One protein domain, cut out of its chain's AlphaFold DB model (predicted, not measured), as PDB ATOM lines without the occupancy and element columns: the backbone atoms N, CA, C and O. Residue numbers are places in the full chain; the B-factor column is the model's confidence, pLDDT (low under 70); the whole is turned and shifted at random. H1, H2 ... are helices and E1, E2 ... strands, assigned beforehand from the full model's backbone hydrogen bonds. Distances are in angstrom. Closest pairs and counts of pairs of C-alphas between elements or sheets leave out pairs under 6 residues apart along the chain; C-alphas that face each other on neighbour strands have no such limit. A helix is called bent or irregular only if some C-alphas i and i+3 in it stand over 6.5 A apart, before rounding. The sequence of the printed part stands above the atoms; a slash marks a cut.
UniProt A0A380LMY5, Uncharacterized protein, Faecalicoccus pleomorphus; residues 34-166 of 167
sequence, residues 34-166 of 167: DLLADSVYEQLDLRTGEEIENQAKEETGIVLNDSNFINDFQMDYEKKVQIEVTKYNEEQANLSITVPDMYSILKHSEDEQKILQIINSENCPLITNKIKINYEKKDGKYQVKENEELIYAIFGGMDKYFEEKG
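AT A GLANCE: This is residues 34 to 166 of the 167 residues of an uncharacterized protein of Faecalicoccus pleomorphus (UniProt A0A380LMY5). A strongly twisted sheet of four strands, curled like part of a barrel, wraps round the first arm, H1a, of a long bent helix. At the end of the sheet where E2 ends and E3 begins, the short helices H2, H3 and H4 gather, while H5 runs from E4 toward that end, packing on E2, E3 and H3. The printed part has 133 residues, with five named helices and four named strands in the order H1 H2 E1 E2 H3 H4 E3 E4 H5; the sheet, E1 E2 E3 E4, is antiparallel and the class is mixed. The whole is compact, with a radius of gyration of the C-alphas of 15.6 A, but elongated, spanning 46 by 29 by 26 A.

HOW THE PARTS SIT: E1, residues 82 to 88, and E2, residues 92 to 100, form a hairpin; N 84 and O 96 are 2.9 A apart, within hydrogen-bond range. E3, residues 126 to 138, is antiparallel to E2, with N 129 and O 97 at 2.8 A. E3 bends by 61 degrees at residue 130 and forms a hairpin with E4, residues 141 to 144, with N 136 and O 143 at 2.8 A. H1, residues 34 to 58, was assigned as one helix by its hydrogen bonds but is bent, C-alphas 46 and 49 being 7.0 A apart; its arms are H1a, residues 34 to 46, and H1b, residues 49 to 58. The sheet curls round H1a, which is on one face of it, making two layers, helix and sheet; their closest C-alphas are those of Leu 36 and Tyr 142, 5.9 A. H5, residues 148 to 165, is over E2 at a height over the sheet of 11.7 A and only just stands up from it, rising 42 degrees; it is irregular, C-alphas 154 and 157 being 7.6 A apart. With residues 155 to 161 alone it touches H3, residues 102 to 108, at a shallow tilt of 24 degrees, the closest C-alphas being those of Tyr 103 and Gly 157, 4.5 A. H3 and H4, residues 112 to 120, only just touch, with 3 pairs of C-alphas within 8 A, the closest those of Ile 105 and Ile 115, 6.5 A. H4 touches H2, residues 67 to 78, at a shallow tilt of 25 degrees, the same way, Asp 76 and Asn 120 having the closest C-alphas, 6.1 A. H1b is not on the sheet and is close to H2 but not clearly touching it, the C-alphas of Ile 52 and Ile 70 being closest at 7.9 A. Every O i to N i+4 pair is within hydrogen-bond range in H1a, H2, H3 and H4, against 4 of 6 in H1b and 12 of 14 in H5.

IN THESE COORDINATES: From first to last C-alpha E3 measures 33.5 A, E2 25.1 A, H5 22.4 A and H1a 18.5 A. H1a begins at C-alpha 34, (105.630, 116.186, 157.543), and H5 ends at C-alpha 165, (139.656, 133.937, 156.222).

THE WHOLE: The C-alphas farthest apart, of Glu 110 and Asp 139, are 48.2 A apart. The printed part has no cut; the link from H1 to H2 is short and the others are tight. Mean pLDDT of the printed part is 73.3, with 38 residues under 70, among them residues 42 to 71.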
ATOM      1  N   ASP A  34     105.540 115.363 156.337       75.75
ATOM      2  CA  ASP A  34     105.630 116.186 157.543       75.75
ATOM      3  C   ASP A  34     106.423 115.443 158.629       75.75
ATOM      4  O   ASP A  34     107.419 115.958 159.116       75.75
ATOM      5  N   LEU A  35     106.107 114.166 158.886       77.06
ATOM      6  CA  LEU A  35     106.848 113.339 159.853       77.06
ATOM      7  C   LEU A  35     108.334 113.156 159.505       77.06
ATOM      8  O   LEU A  35     109.168 113.017 160.399       77.06
ATOM      9  N   LEU A  36     108.675 113.097 158.215       78.00
ATOM     10  CA  LEU A  36     110.068 112.995 157.791       78.00
ATOM     11  C   LEU A  36     110.789 114.339 157.951       78.00
ATOM     12  O   LEU A  36     111.923 114.346 158.419       78.00
ATOM     13  N   ALA A  37     110.145 115.456 157.607       72.62
ATOM     14  CA  ALA A  37     110.689 116.788 157.853       72.62
ATOM     15  C   ALA A  37     110.921 117.016 159.356       72.62
ATOM     16  O   ALA A  37     112.023 117.401 159.737       72.62
ATOM     17  N   ASP A  38     109.949 116.663 160.200       77.56
ATOM     18  CA  ASP A  38     110.056 116.736 161.661       77.56
ATOM     19  C   ASP A  38     111.239 115.911 162.187       77.56
ATOM     20  O   ASP A  38     111.980 116.378 163.045       77.56
ATOM     21  N   SER A  39     111.484 114.714 161.635       75.38
ATOM     22  CA  SER A  39     112.643 113.898 162.035       75.38
ATOM     23  C   SER A  39     113.990 114.514 161.644       75.38
ATOM     24  O   SER A  39     114.989 114.290 162.324       75.38
ATOM     25  N   VAL A  40     114.029 115.293 160.555       73.19
ATOM     26  CA  VAL A  40     115.224 116.058 160.177       73.19
ATOM     27  C   VAL A  40     115.403 117.219 161.152       73.19
ATOM     28  O   VAL A  40     116.511 117.412 161.638       73.19
ATOM     29  N   TYR A  41     114.331 117.942 161.497       72.50
ATOM     30  CA  TYR A  41     114.374 118.993 162.517       72.50
ATOM     31  C   TYR A  41     114.852 118.459 163.876       72.50
ATOM     32  O   TYR A  41     115.757 119.043 164.459       72.50
ATOM     33  N   GLU A  42     114.341 117.313 164.339       69.06
ATOM     34  CA  GLU A  42     114.746 116.686 165.610       69.06
ATOM     35  C   GLU A  42     116.240 116.306 165.624       69.06
ATOM     36  O   GLU A  42     116.912 116.451 166.644       69.06
ATOM     37  N   GLN A  43     116.802 115.865 164.492       65.94
ATOM     38  CA  GLN A  43     118.244 115.599 164.397       65.94
ATOM     39  C   GLN A  43     119.105 116.862 164.414       65.94
ATOM     40  O   GLN A  43     120.251 116.804 164.858       65.94
ATOM     41  N   LEU A  44     118.577 117.981 163.928       62.53
ATOM     42  CA  LEU A  44     119.276 119.265 163.947       62.53
ATOM     43  C   LEU A  44     119.224 119.918 165.332       62.53
ATOM     44  O   LEU A  44     120.214 120.504 165.763       62.53
ATOM     45  N   ASP A  45     118.108 119.756 166.041       57.25
ATOM     46  CA  ASP A  45     117.892 120.255 167.405       57.25
ATOM     47  C   ASP A  45     118.812 119.542 168.425       57.25
ATOM     48  O   ASP A  45     119.352 120.150 169.344       57.25
ATOM     49  N   LEU A  46     119.118 118.254 168.203       41.03
ATOM     50  CA  LEU A  46     120.077 117.504 169.031       41.03
ATOM     51  C   LEU A  46     121.555 117.866 168.786       41.03
ATOM     52  O   LEU A  46     122.398 117.484 169.595       41.03
ATOM     53  N   ARG A  47     121.890 118.572 167.697       43.03
ATOM     54  CA  ARG A  47     123.280 118.936 167.350       43.03
ATOM     55  C   ARG A  47     123.619 120.403 167.598       43.03
ATOM     56  O   ARG A  47     124.751 120.717 167.946       43.03
ATOM     57  N   THR A  48     122.656 121.305 167.465       47.31
ATOM     58  CA  THR A  48     122.913 122.755 167.454       47.31
ATOM     59  C   THR A  48     123.384 123.316 168.800       47.31
ATOM     60  O   THR A  48     124.281 124.150 168.810       47.31
ATOM     61  N   GLY A  49     122.889 122.826 169.940       42.09
ATOM     62  CA  GLY A  49     123.321 123.343 171.250       42.09
ATOM     63  C   GLY A  49     124.748 122.939 171.662       42.09
ATOM     64  O   GLY A  49     125.499 123.762 172.180       42.09
ATOM     65  N   GLU A  50     125.139 121.681 171.429       44.12
ATOM     66  CA  GLU A  50     126.435 121.143 171.881       44.12
ATOM     67  C   GLU A  50     127.558 121.284 170.836       44.12
ATOM     68  O   GLU A  50     128.716 121.465 171.217       44.12
ATOM     69  N   GLU A  51     127.266 121.226 169.529       46.72
ATOM     70  CA  GLU A  51     128.303 121.366 168.490       46.72
ATOM     71  C   GLU A  51     128.719 122.830 168.286       46.72
ATOM     72  O   GLU A  51     129.910 123.077 168.118       46.72
ATOM     73  N   ILE A  52     127.810 123.812 168.400       47.12
ATOM     74  CA  ILE A  52     128.161 125.242 168.257       47.12
ATOM     75  C   ILE A  52     129.126 125.688 169.367       47.12
ATOM     76  O   ILE A  52     130.094 126.402 169.101       47.12
ATOM     77  N   GLU A  53     128.916 125.237 170.608       45.19
ATOM     78  CA  GLU A  53     129.806 125.578 171.726       45.19
ATOM     79  C   GLU A  53     131.195 124.921 171.591       45.19
ATOM     80  O   GLU A  53     132.204 125.503 172.002       45.19
ATOM     81  N   ASN A  54     131.263 123.719 171.007       44.88
ATOM     82  CA  ASN A  54     132.513 122.976 170.829       44.88
ATOM     83  C   ASN A  54     133.294 123.415 169.576       44.88
ATOM     84  O   ASN A  54     134.491 123.675 169.686       44.88
ATOM     85  N   GLN A  55     132.638 123.605 168.424       44.06
ATOM     86  CA  GLN A  55     133.277 124.080 167.185       44.06
ATOM     87  C   GLN A  55     133.820 125.508 167.321       44.06
ATOM     88  O   GLN A  55     134.925 125.801 166.862       44.06
ATOM     89  N   ALA A  56     133.107 126.394 168.023       44.31
ATOM     90  CA  ALA A  56     133.600 127.744 168.278       44.31
ATOM     91  C   ALA A  56     134.889 127.763 169.120       44.31
ATOM     92  O   ALA A  56     135.763 128.599 168.883       44.31
ATOM     93  N   LYS A  57     135.033 126.822 170.066       43.78
ATOM     94  CA  LYS A  57     136.240 126.664 170.892       43.78
ATOM     95  C   LYS A  57     137.397 125.998 170.144       43.78
ATOM     96  O   LYS A  57     138.540 126.358 170.415       43.78
ATOM     97  N   GLU A  58     137.124 125.028 169.271       42.66
ATOM     98  CA  GLU A  58     138.171 124.235 168.611       42.66
ATOM     99  C   GLU A  58     138.740 124.873 167.340       42.66
ATOM    100  O   GLU A  58     139.955 124.823 167.160       42.66
ATOM    101  N   GLU A  59     137.918 125.491 166.487       37.59
ATOM    102  CA  GLU A  59     138.379 125.904 165.151       37.59
ATOM    103  C   GLU A  59     138.655 127.410 165.059       37.59
ATOM    104  O   GLU A  59     139.738 127.813 164.660       37.59
ATOM    105  N   THR A  60     137.748 128.263 165.541       38.72
ATOM    106  CA  THR A  60     137.803 129.704 165.212       38.72
ATOM    107  C   THR A  60     138.701 130.566 166.115       38.72
ATOM    108  O   THR A  60     138.959 131.734 165.812       38.72
ATOM    109  N   GLY A  61     139.129 130.053 167.276       34.16
ATOM    110  CA  GLY A  61     139.821 130.847 168.304       34.16
ATOM    111  C   GLY A  61     138.974 131.976 168.923       34.16
ATOM    112  O   GLY A  61     139.499 132.795 169.684       34.16
ATOM    113  N   ILE A  62     137.673 132.035 168.614       35.59
ATOM    114  CA  ILE A  62     136.731 133.000 169.171       35.59
ATOM    115  C   ILE A  62     136.258 132.468 170.524       35.59
ATOM    116  O   ILE A  62     135.527 131.485 170.619       35.59
ATOM    117  N   VAL A  63     136.651 133.145 171.605       43.66
ATOM    118  CA  VAL A  63     136.032 132.920 172.913       43.66
ATOM    119  C   VAL A  63     134.644 133.551 172.870       43.66
ATOM    120  O   VAL A  63     134.508 134.760 173.070       43.66
ATOM    121  N   LEU A  64     133.619 132.740 172.606       46.91
ATOM    122  CA  LEU A  64     132.221 133.134 172.779       46.91
ATOM    123  C   LEU A  64     131.967 133.355 174.280       46.91
ATOM    124  O   LEU A  64     131.600 132.448 175.019       46.91
ATOM    125  N   ASN A  65     132.263 134.565 174.755       43.19
ATOM    126  CA  ASN A  65     132.142 134.953 176.163       43.19
ATOM    127  C   ASN A  65     130.696 135.272 176.576       43.19
ATOM    128  O   ASN A  65     130.451 135.505 177.759       43.19
ATOM    129  N   ASP A  66     129.754 135.305 175.629       54.28
ATOM    130  CA  ASP A  66     128.374 135.714 175.880       54.28
ATOM    131  C   ASP A  66     127.390 134.653 175.372       54.28
ATOM    132  O   ASP A  66     127.027 134.597 174.197       54.28
ATOM    133  N   SER A  67     126.942 133.795 176.291       57.34
ATOM    134  CA  SER A  67     125.937 132.753 176.043       57.34
ATOM    135  C   SER A  67     124.636 133.299 175.444       57.34
ATOM    136  O   SER A  67     123.877 132.549 174.840       57.34
ATOM    137  N   ASN A  68     124.366 134.600 175.601       65.62
ATOM    138  CA  ASN A  68     123.178 135.235 175.041       65.62
ATOM    139  C   ASN A  68     123.242 135.329 173.512       65.62
ATOM    140  O   ASN A  68     122.248 135.038 172.859       65.62
ATOM    141  N   PHE A  69     124.409 135.643 172.933       65.19
ATOM    142  CA  PHE A  69     124.552 135.726 171.477       65.19
ATOM    143  C   PHE A  69     124.327 134.370 170.804       65.19
ATOM    144  O   PHE A  69     123.600 134.302 169.820       65.19
ATOM    145  N   ILE A  70     124.906 133.292 171.347       63.91
ATOM    146  CA  ILE A  70     124.749 131.934 170.799       63.91
ATOM    147  C   ILE A  70     123.276 131.527 170.797       63.91
ATOM    148  O   ILE A  70     122.765 131.062 169.781       63.91
ATOM    149  N   ASN A  71     122.591 131.743 171.921       65.88
ATOM    150  CA  ASN A  71     121.185 131.389 172.065       65.88
ATOM    151  C   ASN A  71     120.294 132.213 171.125       65.88
ATOM    152  O   ASN A  71     119.424 131.653 170.458       65.88
ATOM    153  N   ASP A  72     120.523 133.527 171.039       71.56
ATOM    154  CA  ASP A  72     119.764 134.415 170.154       71.56
ATOM    155  C   ASP A  72     120.020 134.078 168.679       71.56
ATOM    156  O   ASP A  72     119.082 134.019 167.882       71.56
ATOM    157  N   PHE A  73     121.274 133.786 168.321       70.56
ATOM    158  CA  PHE A  73     121.657 133.331 166.989       70.56
ATOM    159  C   PHE A  73     120.957 132.026 166.635       70.56
ATOM    160  O   PHE A  73     120.317 131.959 165.590       70.56
ATOM    161  N   GLN A  74     121.030 131.013 167.502       68.31
ATOM    162  CA  GLN A  74     120.402 129.716 167.271       68.31
ATOM    163  C   GLN A  74     118.886 129.870 167.094       68.31
ATOM    164  O   GLN A  74     118.334 129.428 166.086       68.31
ATOM    165  N   MET A  75     118.225 130.592 168.005       71.62
ATOM    166  CA  MET A  75     116.787 130.843 167.923       71.62
ATOM    167  C   MET A  75     116.381 131.577 166.641       71.62
ATOM    168  O   MET A  75     115.353 131.252 166.042       71.62
ATOM    169  N   ASP A  76     117.122 132.605 166.230       76.06
ATOM    170  CA  ASP A  76     116.778 133.384 165.038       76.06
ATOM    171  C   ASP A  76     117.141 132.649 163.743       76.06
ATOM    172  O   ASP A  76     116.413 132.763 162.752       76.06
ATOM    173  N   TYR A  77     118.199 131.841 163.760       74.31
ATOM    174  CA  TYR A  77     118.589 130.977 162.654       74.31
ATOM    175  C   TYR A  77     117.538 129.896 162.398       74.31
ATOM    176  O   TYR A  77     117.022 129.789 161.283       74.31
ATOM    177  N   GLU A  78     117.145 129.149 163.434       73.38
ATOM    178  CA  GLU A  78     116.151 128.073 163.351       73.38
ATOM    179  C   GLU A  78     114.811 128.557 162.790       73.38
ATOM    180  O   GLU A  78     114.230 127.904 161.923       73.38
ATOM    181  N   LYS A  79     114.350 129.755 163.184       77.81
ATOM    182  CA  LYS A  79     113.120 130.365 162.638       77.81
ATOM    183  C   LYS A  79     113.162 130.578 161.123       77.81
ATOM    184  O   LYS A  79     112.107 130.718 160.500       77.81
ATOM    185  N   LYS A  80     114.352 130.684 160.526       81.44
ATOM    186  CA  LYS A  80     114.532 130.889 159.082       81.44
ATOM    187  C   LYS A  80     114.778 129.588 158.322       81.44
ATOM    188  O   LYS A  80     114.573 129.581 157.108       81.44
ATOM    189  N   VAL A  81     115.177 128.509 158.999       80.94
ATOM    190  CA  VAL A  81     115.416 127.207 158.367       80.94
ATOM    191  C   VAL A  81     114.092 126.577 157.934       80.94
ATOM    192  O   VAL A  81     113.210 126.280 158.740       80.94
ATOM    193  N   GLN A  82     113.965 126.322 156.636       84.44
ATOM    194  CA  GLN A  82     112.804 125.658 156.046       84.44
ATOM    195  C   GLN A  82     113.237 124.377 155.347       84.44
ATOM    196  O   GLN A  82     114.072 124.413 154.443       84.44
ATOM    197  N   ILE A  83     112.645 123.253 155.737       82.62
ATOM    198  CA  ILE A  83     112.946 121.938 155.171       82.62
ATOM    199  C   ILE A  83     111.701 121.402 154.475       82.62
ATOM    200  O   ILE A  83     110.665 121.191 155.098       82.62
ATOM    201  N   GLU A  84     111.809 121.146 153.173       84.94
ATOM    202  CA  GLU A  84     110.731 120.561 152.378       84.94
ATOM    203  C   GLU A  84     111.141 119.202 151.799       84.94
ATOM    204  O   GLU A  84     112.136 119.073 151.079       84.94
ATOM    205  N   VAL A  85     110.318 118.175 152.031       86.00
ATOM    206  CA  VAL A  85     110.461 116.867 151.376       86.00
ATOM    207  C   VAL A  85     109.857 116.921 149.971       86.00
ATOM    208  O   VAL A  85     108.652 116.733 149.750       86.00
ATOM    209  N   THR A  86     110.723 117.119 148.980       85.75
ATOM    210  CA  THR A  86     110.314 117.230 147.572       85.75
ATOM    211  C   THR A  86     109.936 115.875 146.965       85.75
ATOM    212  O   THR A  86     108.956 115.763 146.226       85.75
ATOM    213  N   LYS A  87     110.679 114.814 147.301       84.38
ATOM    214  CA  LYS A  87     110.441 113.438 146.838       84.38
ATOM    215  C   LYS A  87     110.948 112.452 147.882       84.38
ATOM    216  O   LYS A  87     111.990 112.696 148.466       84.38
ATOM    217  N   TYR A  88     110.273 111.325 148.069       86.69
ATOM    218  CA  TYR A  88     110.769 110.247 148.924       86.69
ATOM    219  C   TYR A  88     110.356 108.876 148.379       86.69
ATOM    220  O   TYR A  88     109.393 108.760 147.617       86.69
ATOM    221  N   ASN A  89     111.130 107.854 148.721       86.25
ATOM    222  CA  ASN A  89     110.840 106.436 148.512       86.25
ATOM    223  C   ASN A  89     111.138 105.679 149.818       86.25
ATOM    224  O   ASN A  89     111.350 106.329 150.827       86.25
ATOM    225  N   GLU A  90     111.152 104.347 149.825       82.88
ATOM    226  CA  GLU A  90     111.286 103.552 151.061       82.88
ATOM    227  C   GLU A  90     112.598 103.762 151.841       82.88
ATOM    228  O   GLU A  90     112.606 103.558 153.051       82.88
ATOM    229  N   GLU A  91     113.676 104.202 151.187       85.19
ATOM    230  CA  GLU A  91     115.017 104.293 151.792       85.19
ATOM    231  C   GLU A  91     115.626 105.702 151.719       85.19
ATOM    232  O   GLU A  91     116.633 105.986 152.371       85.19
ATOM    233  N   GLN A  92     115.073 106.583 150.879       89.19
ATOM    234  CA  GLN A  92     115.699 107.845 150.492       89.19
ATOM    235  C   GLN A  92     114.685 108.972 150.353       89.19
ATOM    236  O   GLN A  92     113.562 108.776 149.877       89.19
ATOM    237  N   ALA A  93     115.120 110.184 150.678       88.00
ATOM    238  CA  ALA A  93     114.361 111.400 150.447       88.00
ATOM    239  C   ALA A  93     115.225 112.511 149.859       88.00
ATOM    240  O   ALA A  93     116.384 112.686 150.217       88.00
ATOM    241  N   ASN A  94     114.628 113.270 148.950       90.31
ATOM    242  CA  ASN A  94     115.186 114.490 148.404       90.31
ATOM    243  C   ASN A  94     114.612 115.664 149.192       90.31
ATOM    244  O   ASN A  94     113.398 115.908 149.152       90.31
ATOM    245  N   LEU A  95     115.489 116.400 149.857       88.38
ATOM    246  CA  LEU A  95     115.137 117.574 150.635       88.38
ATOM    247  C   LEU A  95     115.473 118.838 149.848       88.38
ATOM    248  O   LEU A  95     116.471 118.890 149.128       88.38
ATOM    249  N   SER A  96     114.628 119.849 149.996       91.81
ATOM    250  CA  SER A  96     114.935 121.232 149.659       91.81
ATOM    251  C   SER A  96     115.049 121.985 150.973       91.81
ATOM    252  O   SER A  96     114.055 122.147 151.674       91.81
ATOM    253  N   ILE A  97     116.265 122.386 151.322       85.12
ATOM    254  CA  ILE A  97     116.582 123.051 152.582       85.12
ATOM    255  C   ILE A  97     116.891 124.501 152.258       85.12
ATOM    256  O   ILE A  97     117.816 124.778 151.499       85.12
ATOM    257  N   THR A  98     116.111 125.418 152.808       88.38
ATOM    258  CA  THR A  98     116.356 126.853 152.703       88.38
ATOM    259  C   THR A  98     116.867 127.360 154.038       88.38
ATOM    260  O   THR A  98     116.208 127.160 155.055       88.38
ATOM    261  N   VAL A  99     118.032 128.000 154.029       84.50
ATOM    262  CA  VAL A  99     118.699 128.532 155.224       84.50
ATOM    263  C   VAL A  99     119.209 129.950 154.969       84.50
ATOM    264  O   VAL A  99     119.359 130.333 153.803       84.50
ATOM    265  N   PRO A 100     119.487 130.743 156.017       85.75
ATOM    266  CA  PRO A 100     120.248 131.980 155.875       85.75
ATOM    267  C   PRO A 100     121.583 131.747 155.157       85.75
ATOM    268  O   PRO A 100     122.338 130.838 155.496       85.75
ATOM    269  N   ASP A 101     121.893 132.573 154.158       90.94
ATOM    270  CA  ASP A 101     123.172 132.535 153.444       90.94
ATOM    271  C   ASP A 101     124.276 133.131 154.323       90.94
ATOM    272  O   ASP A 101     124.674 134.292 154.176       90.94
ATOM    273  N   MET A 102     124.759 132.326 155.269       83.25
ATOM    274  CA  MET A 102     125.743 132.759 156.254       83.25
ATOM    275  C   MET A 102     127.045 133.249 155.625       83.25
ATOM    276  O   MET A 102     127.636 134.186 156.153       83.25
ATOM    277  N   TYR A 103     127.454 132.720 154.468       84.50
ATOM    278  CA  TYR A 103     128.628 133.232 153.759       84.50
ATOM    279  C   TYR A 103     128.435 134.709 153.389       84.50
ATOM    280  O   TYR A 103     129.276 135.561 153.689       84.50
ATOM    281  N   SER A 104     127.295 135.034 152.772       88.31
ATOM    282  CA  SER A 104     126.959 136.411 152.409       88.31
ATOM    283  C   SER A 104     126.727 137.294 153.636       88.31
ATOM    284  O   SER A 104     127.167 138.443 153.632       88.31
ATOM    285  N   ILE A 105     126.072 136.785 154.683       83.31
ATOM    286  CA  ILE A 105     125.807 137.542 155.917       83.31
ATOM    287  C   ILE A 105     127.123 137.908 156.601       83.31
ATOM    288  O   ILE A 105     127.367 139.089 156.847       83.31
ATOM    289  N   LEU A 106     128.002 136.933 156.840       79.81
ATOM    290  CA  LEU A 106     129.288 137.144 157.508       79.81
ATOM    291  C   LEU A 106     130.205 138.067 156.700       79.81
ATOM    292  O   LEU A 106     130.853 138.943 157.264       79.81
ATOM    293  N   LYS A 107     130.194 137.964 155.366       83.38
ATOM    294  CA  LYS A 107     130.993 138.833 154.488       83.38
ATOM    295  C   LYS A 107     130.614 140.317 154.558       83.38
ATOM    296  O   LYS A 107     131.461 141.163 154.274       83.38
ATOM    297  N   HIS A 108     129.368 140.632 154.910       79.56
ATOM    298  CA  HIS A 108     128.851 142.006 154.977       79.56
ATOM    299  C   HIS A 108     128.534 142.470 156.409       79.56
ATOM    300  O   HIS A 108     128.043 143.590 156.607       79.56
ATOM    301  N   SER A 109     128.825 141.631 157.403       76.44
ATOM    302  CA  SER A 109     128.642 141.941 158.816       76.44
ATOM    303  C   SER A 109     129.972 142.333 159.441       76.44
ATOM    304  O   SER A 109     130.994 141.692 159.223       76.44
ATOM    305  N   GLU A 110     129.955 143.421 160.200       76.12
ATOM    306  CA  GLU A 110     131.139 143.949 160.886       76.12
ATOM    307  C   GLU A 110     131.224 143.449 162.334       76.12
ATOM    308  O   GLU A 110     132.309 143.439 162.908       76.12
ATOM    309  N   ASP A 111     130.095 143.017 162.905       76.38
ATOM    310  CA  ASP A 111     129.971 142.533 164.278       76.38
ATOM    311  C   ASP A 111     128.787 141.557 164.444       76.38
ATOM    312  O   ASP A 111     127.937 141.409 163.558       76.38
ATOM    313  N   GLU A 112     128.740 140.911 165.610       71.50
ATOM    314  CA  GLU A 112     127.721 139.948 166.047       71.50
ATOM    315  C   GLU A 112     126.290 140.516 166.050       71.50
ATOM    316  O   GLU A 112     125.341 139.848 165.639       71.50
ATOM    317  N   GLN A 113     126.107 141.778 166.447       80.31
ATOM    318  CA  GLN A 113     124.782 142.403 166.514       80.31
ATOM    319  C   GLN A 113     124.199 142.633 165.116       80.31
ATOM    320  O   GLN A 113     123.001 142.441 164.890       80.31
ATOM    321  N   LYS A 114     125.044 142.997 164.151       83.62
ATOM    322  CA  LYS A 114     124.659 143.160 162.747       83.62
ATOM    323  C   LYS A 114     124.276 141.822 162.111       83.62
ATOM    324  O   LYS A 114     123.331 141.794 161.324       83.62
ATOM    325  N   ILE A 115     124.929 140.720 162.499       79.25
ATOM    326  CA  ILE A 115     124.545 139.358 162.078       79.25
ATOM    327  C   ILE A 115     123.111 139.055 162.532       79.25
ATOM    328  O   ILE A 115     122.266 138.740 161.691       79.25
ATOM    329  N   LEU A 116     122.810 139.222 163.827       81.81
ATOM    330  CA  LEU A 116     121.466 138.976 164.369       81.81
ATOM    331  C   LEU A 116     120.406 139.854 163.694       81.81
ATOM    332  O   LEU A 116     119.345 139.369 163.308       81.81
ATOM    333  N   GLN A 117     120.707 141.138 163.472       87.00
ATOM    334  CA  GLN A 117     119.798 142.050 162.773       87.00
ATOM    335  C   GLN A 117     119.483 141.583 161.348       87.00
ATOM    336  O   GLN A 117     118.325 141.641 160.928       87.00
ATOM    337  N   ILE A 118     120.487 141.118 160.601       87.62
ATOM    338  CA  ILE A 118     120.287 140.627 159.233       87.62
ATOM    339  C   ILE A 118     119.448 139.349 159.245       87.62
ATOM    340  O   ILE A 118     118.485 139.269 158.477       87.62
ATOM    341  N   ILE A 119     119.758 138.394 160.130       83.44
ATOM    342  CA  ILE A 119     119.020 137.127 160.240       83.44
ATOM    343  C   ILE A 119     117.560 137.384 160.608       83.44
ATOM    344  O   ILE A 119     116.667 136.825 159.977       83.44
ATOM    345  N   ASN A 120     117.293 138.270 161.567       87.31
ATOM    346  CA  ASN A 120     115.936 138.566 162.022       87.31
ATOM    347  C   ASN A 120     115.136 139.403 160.999       87.31
ATOM    348  O   ASN A 120     113.906 139.358 160.959       87.31
ATOM    349  N   SER A 121     115.813 140.121 160.098       89.75
ATOM    350  CA  SER A 121     115.145 140.953 159.095       89.75
ATOM    351  C   SER A 121     114.246 140.158 158.132       89.75
ATOM    352  O   SER A 121     114.431 138.963 157.866       89.75
ATOM    353  N   GLU A 122     113.254 140.843 157.556       88.69
ATOM    354  CA  GLU A 122     112.417 140.285 156.483       88.69
ATOM    355  C   GLU A 122     113.219 140.017 155.201       88.69
ATOM    356  O   GLU A 122     112.904 139.092 154.460       88.69
ATOM    357  N   ASN A 123     114.288 140.787 154.974       89.25
ATOM    358  CA  ASN A 123     115.157 140.692 153.799       89.25
ATOM    359  C   ASN A 123     116.421 139.858 154.066       89.25
ATOM    360  O   ASN A 123     117.444 140.075 153.416       89.25
ATOM    361  N   CYS A 124     116.368 138.935 155.032       88.69
ATOM    362  CA  CYS A 124     117.462 138.008 155.296       88.69
ATOM    363  C   CYS A 124     117.827 137.267 153.994       88.69
ATOM    364  O   CYS A 124     116.933 136.703 153.353       88.69
ATOM    365  N   PRO A 125     119.099 137.286 153.556       91.94
ATOM    366  CA  PRO A 125     119.510 136.553 152.369       91.94
ATOM    367  C   PRO A 125     119.400 135.054 152.651       91.94
ATOM    368  O   PRO A 125     119.952 134.557 153.630       91.94
ATOM    369  N   LEU A 126     118.681 134.338 151.792       92.62
ATOM    370  CA  LEU A 126     118.455 132.901 151.920       92.62
ATOM    371  C   LEU A 126     119.090 132.159 150.746       92.62
ATOM    372  O   LEU A 126     119.059 132.632 149.608       92.62
ATOM    373  N   ILE A 127     119.596 130.961 151.017       92.94
ATOM    374  CA  ILE A 127     120.064 130.012 150.012       92.94
ATOM    375  C   ILE A 127     119.268 128.714 150.126       92.94
ATOM    376  O   ILE A 127     118.962 128.255 151.224       92.94
ATOM    377  N   THR A 128     118.924 128.120 148.981       93.62
ATOM    378  CA  THR A 128     118.233 126.830 148.926       93.62
ATOM    379  C   THR A 128     119.169 125.749 148.402       93.62
ATOM    380  O   THR A 128     119.588 125.784 147.243       93.62
ATOM    381  N   ASN A 129     119.421 124.748 149.234       88.62
ATOM    382  CA  ASN A 129     120.213 123.570 148.925       88.62
ATOM    383  C   ASN A 129     119.296 122.371 148.675       88.62
ATOM    384  O   ASN A 129     118.344 122.119 149.413       88.62
ATOM    385  N   LYS A 130     119.575 121.616 147.609       93.12
ATOM    386  CA  LYS A 130     118.853 120.382 147.287       93.12
ATOM    387  C   LYS A 130     119.763 119.203 147.544       93.12
ATOM    388  O   LYS A 130     120.761 119.054 146.846       93.12
ATOM    389  N   ILE A 131     119.384 118.367 148.497       88.12
ATOM    390  CA  ILE A 131     120.197 117.230 148.924       88.12
ATOM    391  C   ILE A 131     119.390 115.947 148.925       88.12
ATOM    392  O   ILE A 131     118.154 115.954 148.877       88.12
ATOM    393  N   LYS A 132     120.104 114.831 149.008       91.75
ATOM    394  CA  LYS A 132     119.507 113.511 149.102       91.75
ATOM    395  C   LYS A 132     119.968 112.826 150.379       91.75
ATOM    396  O   LYS A 132     121.150 112.559 150.556       91.75
ATOM    397  N   ILE A 133     119.011 112.481 151.228       86.19
ATOM    398  CA  ILE A 133     119.256 111.769 152.477       86.19
ATOM    399  C   ILE A 133     118.794 110.319 152.379       86.19
ATOM    400  O   ILE A 133     117.836 109.998 151.668       86.19
ATOM    401  N   ASN A 134     119.473 109.448 153.117       87.62
ATOM    402  CA  ASN A 134     119.013 108.088 153.373       87.62
ATOM    403  C   ASN A 134     118.329 108.064 154.741       87.62
ATOM    404  O   ASN A 134     118.775 108.746 155.662       87.62
ATOM    405  N   TYR A 135     117.281 107.266 154.894       84.69
ATOM    406  CA  TYR A 135     116.583 107.124 156.166       84.69
ATOM    407  C   TYR A 135     116.103 105.685 156.378       84.69
ATOM    408  O   TYR A 135     116.021 104.891 155.443       84.69
ATOM    409  N   GLU A 136     115.792 105.340 157.622       86.94
ATOM    410  CA  GLU A 136     115.159 104.078 158.001       86.94
ATOM    411  C   GLU A 136     113.851 104.349 158.736       86.94
ATOM    412  O   GLU A 136     113.747 105.283 159.529       86.94
ATOM    413  N   LYS A 137     112.845 103.507 158.496       83.06
ATOM    414  CA  LYS A 137     111.597 103.528 159.259       83.06
ATOM    415  C   LYS A 137     111.642 102.442 160.331       83.06
ATOM    416  O   LYS A 137     111.552 101.259 160.006       83.06
ATOM    417  N   LYS A 138     111.757 102.837 161.601       80.38
ATOM    418  CA  LYS A 138     111.748 101.939 162.771       80.38
ATOM    419  C   LYS A 138     110.605 102.324 163.700       80.38
ATOM    420  O   LYS A 138     110.452 103.492 164.036       80.38
ATOM    421  N   ASP A 139     109.770 101.354 164.066       77.81
ATOM    422  CA  ASP A 139     108.647 101.536 165.000       77.81
ATOM    423  C   ASP A 139     107.710 102.710 164.650       77.81
ATOM    424  O   ASP A 139     107.206 103.425 165.512       77.81
ATOM    425  N   GLY A 140     107.485 102.933 163.350       72.00
ATOM    426  CA  GLY A 140     106.641 104.025 162.853       72.00
ATOM    427  C   GLY A 140     107.303 105.406 162.844       72.00
ATOM    428  O   GLY A 140     106.684 106.342 162.347       72.00
ATOM    429  N   LYS A 141     108.551 105.524 163.312       75.00
ATOM    430  CA  LYS A 141     109.362 106.745 163.262       75.00
ATOM    431  C   LYS A 141     110.366 106.701 162.114       75.00
ATOM    432  O   LYS A 141     110.886 105.637 161.770       75.00
ATOM    433  N   TYR A 142     110.629 107.865 161.535       78.94
ATOM    434  CA  TYR A 142     111.688 108.057 160.553       78.94
ATOM    435  C   TYR A 142     112.993 108.381 161.287       78.94
ATOM    436  O   TYR A 142     113.005 109.201 162.197       78.94
ATOM    437  N   GLN A 143     114.074 107.697 160.925       80.12
ATOM    438  CA  GLN A 143     115.424 107.958 161.414       80.12
ATOM    439  C   GLN A 143     116.307 108.265 160.215       80.12
ATOM    440  O   GLN A 143     116.576 107.384 159.394       80.12
ATOM    441  N   VAL A 144     116.736 109.514 160.093       78.88
ATOM    442  CA  VAL A 144     117.661 109.927 159.038       78.88
ATOM    443  C   VAL A 144     119.046 109.366 159.364       78.88
ATOM    444  O   VAL A 144     119.483 109.374 160.514       78.88
ATOM    445  N   LYS A 145     119.715 108.778 158.372       78.19
ATOM    446  CA  LYS A 145     121.102 108.335 158.537       78.19
ATOM    447  C   LYS A 145     122.009 109.552 158.475       78.19
ATOM    448  O   LYS A 145     121.712 110.487 157.734       78.19
ATOM    449  N   GLU A 146     123.126 109.494 159.192       72.19
ATOM    450  CA  GLU A 146     124.153 110.528 159.119       72.19
ATOM    451  C   GLU A 146     124.508 110.842 157.659       72.19
ATOM    452  O   GLU A 146     124.687 109.944 156.827       72.19
ATOM    453  N   ASN A 147     124.508 112.134 157.341       71.56
ATOM    454  CA  ASN A 147     124.659 112.634 155.988       71.56
ATOM    455  C   ASN A 147     125.416 113.965 156.033       71.56
ATOM    456  O   ASN A 147     124.887 114.973 156.493       71.56
ATOM    457  N   GLU A 148     126.658 113.962 155.556       73.31
ATOM    458  CA  GLU A 148     127.511 115.156 155.532       73.31
ATOM    459  C   GLU A 148     126.931 116.260 154.637       73.31
ATOM    460  O   GLU A 148     127.026 117.437 154.977       73.31
ATOM    461  N   GLU A 149     126.246 115.906 153.540       78.12
ATOM    462  CA  GLU A 149     125.578 116.893 152.681       78.12
ATOM    463  C   GLU A 149     124.446 117.620 153.419       78.12
ATOM    464  O   GLU A 149     124.183 118.780 153.120       78.12
ATOM    465  N   LEU A 150     123.783 116.971 154.386       77.81
ATOM    466  CA  LEU A 150     122.768 117.599 155.238       77.81
ATOM    467  C   LEU A 150     123.378 118.654 156.158       77.81
ATOM    468  O   LEU A 150     122.848 119.761 156.234       77.81
ATOM    469  N   ILE A 151     124.499 118.330 156.800       72.25
ATOM    470  CA  ILE A 151     125.229 119.270 157.660       72.25
ATOM    471  C   ILE A 151     125.728 120.444 156.813       72.25
ATOM    472  O   ILE A 151     125.437 121.598 157.118       72.25
ATOM    473  N   TYR A 152     126.381 120.158 155.684       76.00
ATOM    474  CA  TYR A 152     126.904 121.183 154.783       76.00
ATOM    475  C   TYR A 152     125.802 122.063 154.175       76.00
ATOM    476  O   TYR A 152     125.974 123.270 154.027       76.00
ATOM    477  N   ALA A 153     124.632 121.499 153.858       74.44
ATOM    478  CA  ALA A 153     123.499 122.267 153.344       74.44
ATOM    479  C   ALA A 153     122.955 123.296 154.342       74.44
ATOM    480  O   ALA A 153     122.287 124.242 153.917       74.44
ATOM    481  N   ILE A 154     123.214 123.105 155.636       73.06
ATOM    482  CA  ILE A 154     122.737 123.976 156.708       73.06
ATOM    483  C   ILE A 154     123.854 124.890 157.197       73.06
ATOM    484  O   ILE A 154     123.594 126.069 157.399       73.06
ATOM    485  N   PHE A 155     125.084 124.398 157.344       70.50
ATOM    486  CA  PHE A 155     126.179 125.144 157.972       70.50
ATOM    487  C   PHE A 155     127.323 125.513 157.021       70.50
ATOM    488  O   PHE A 155     128.073 126.438 157.315       70.50
ATOM    489  N   GLY A 156     127.403 124.914 155.829       68.44
ATOM    490  CA  GLY A 156     128.548 125.058 154.917       68.44
ATOM    491  C   GLY A 156     128.825 126.482 154.420       68.44
ATOM    492  O   GLY A 156     129.917 126.777 153.934       68.44
ATOM    493  N   GLY A 157     127.859 127.400 154.550       69.31
ATOM    494  CA  GLY A 157     128.084 128.828 154.319       69.31
ATOM    495  C   GLY A 157     129.021 129.473 155.351       69.31
ATOM    496  O   GLY A 157     129.799 130.353 154.987       69.31
ATOM    497  N   MET A 158     128.971 129.029 156.610       69.94
ATOM    498  CA  MET A 158     129.892 129.463 157.666       69.94
ATOM    499  C   MET A 158     131.282 128.872 157.445       69.94
ATOM    500  O   MET A 158     132.243 129.634 157.378       69.94
ATOM    501  N   ASP A 159     131.368 127.559 157.207       68.44
ATOM    502  CA  ASP A 159     132.633 126.849 156.962       68.44
ATOM    503  C   ASP A 159     133.427 127.521 155.837       68.44
ATOM    504  O   ASP A 159     134.577 127.921 156.001       68.44
ATOM    505  N   LYS A 160     132.759 127.779 154.707       72.94
ATOM    506  CA  LYS A 160     133.365 128.447 153.553       72.94
ATOM    507  C   LYS A 160     133.884 129.854 153.873       72.94
ATOM    508  O   LYS A 160     134.861 130.305 153.273       72.94
ATOM    509  N   TYR A 161     133.206 130.589 154.754       70.62
ATOM    510  CA  TYR A 161     133.650 131.919 155.164       70.62
ATOM    511  C   TYR A 161     134.920 131.838 156.020       70.62
ATOM    512  O   TYR A 161     135.858 132.599 155.774       70.62
ATOM    513  N   PHE A 162     134.971 130.915 156.983       68.88
ATOM    514  CA  PHE A 162     136.139 130.720 157.845       68.88
ATOM    515  C   PHE A 162     137.353 130.207 157.056       68.88
ATOM    516  O   PHE A 162     138.422 130.819 157.134       68.88
ATOM    517  N   GLU A 163     137.152 129.242 156.151       72.69
ATOM    518  CA  GLU A 163     138.186 128.768 155.220       72.69
ATOM    519  C   GLU A 163     138.814 129.915 154.403       72.69
ATOM    520  O   GLU A 163     140.036 130.001 154.273       72.69
ATOM    521  N   GLU A 164     138.003 130.841 153.868       75.19
ATOM    522  CA  GLU A 164     138.495 131.998 153.097       75.19
ATOM    523  C   GLU A 164     139.288 132.986 153.967       75.19
ATOM    524  O   GLU A 164     140.184 133.680 153.475       75.19
ATOM    525  N   LYS A 165     138.969 133.068 155.261       66.44
ATOM    526  CA  LYS A 165     139.656 133.937 156.222       66.44
ATOM    527  C   LYS A 165     140.901 133.298 156.834       66.44
ATOM    528  O   LYS A 165     141.676 134.028 157.453       66.44
ATOM    529  N   GLY A 166     141.126 132.001 156.613       54.94
ATOM    530  CA  GLY A 166     142.199 131.245 157.259       54.94
ATOM    531  C   GLY A 166     142.007 131.154 158.773       54.94
ATOM    532  O   GLY A 166     142.998 131.191 159.504       54.94
TER     533      GLY A 166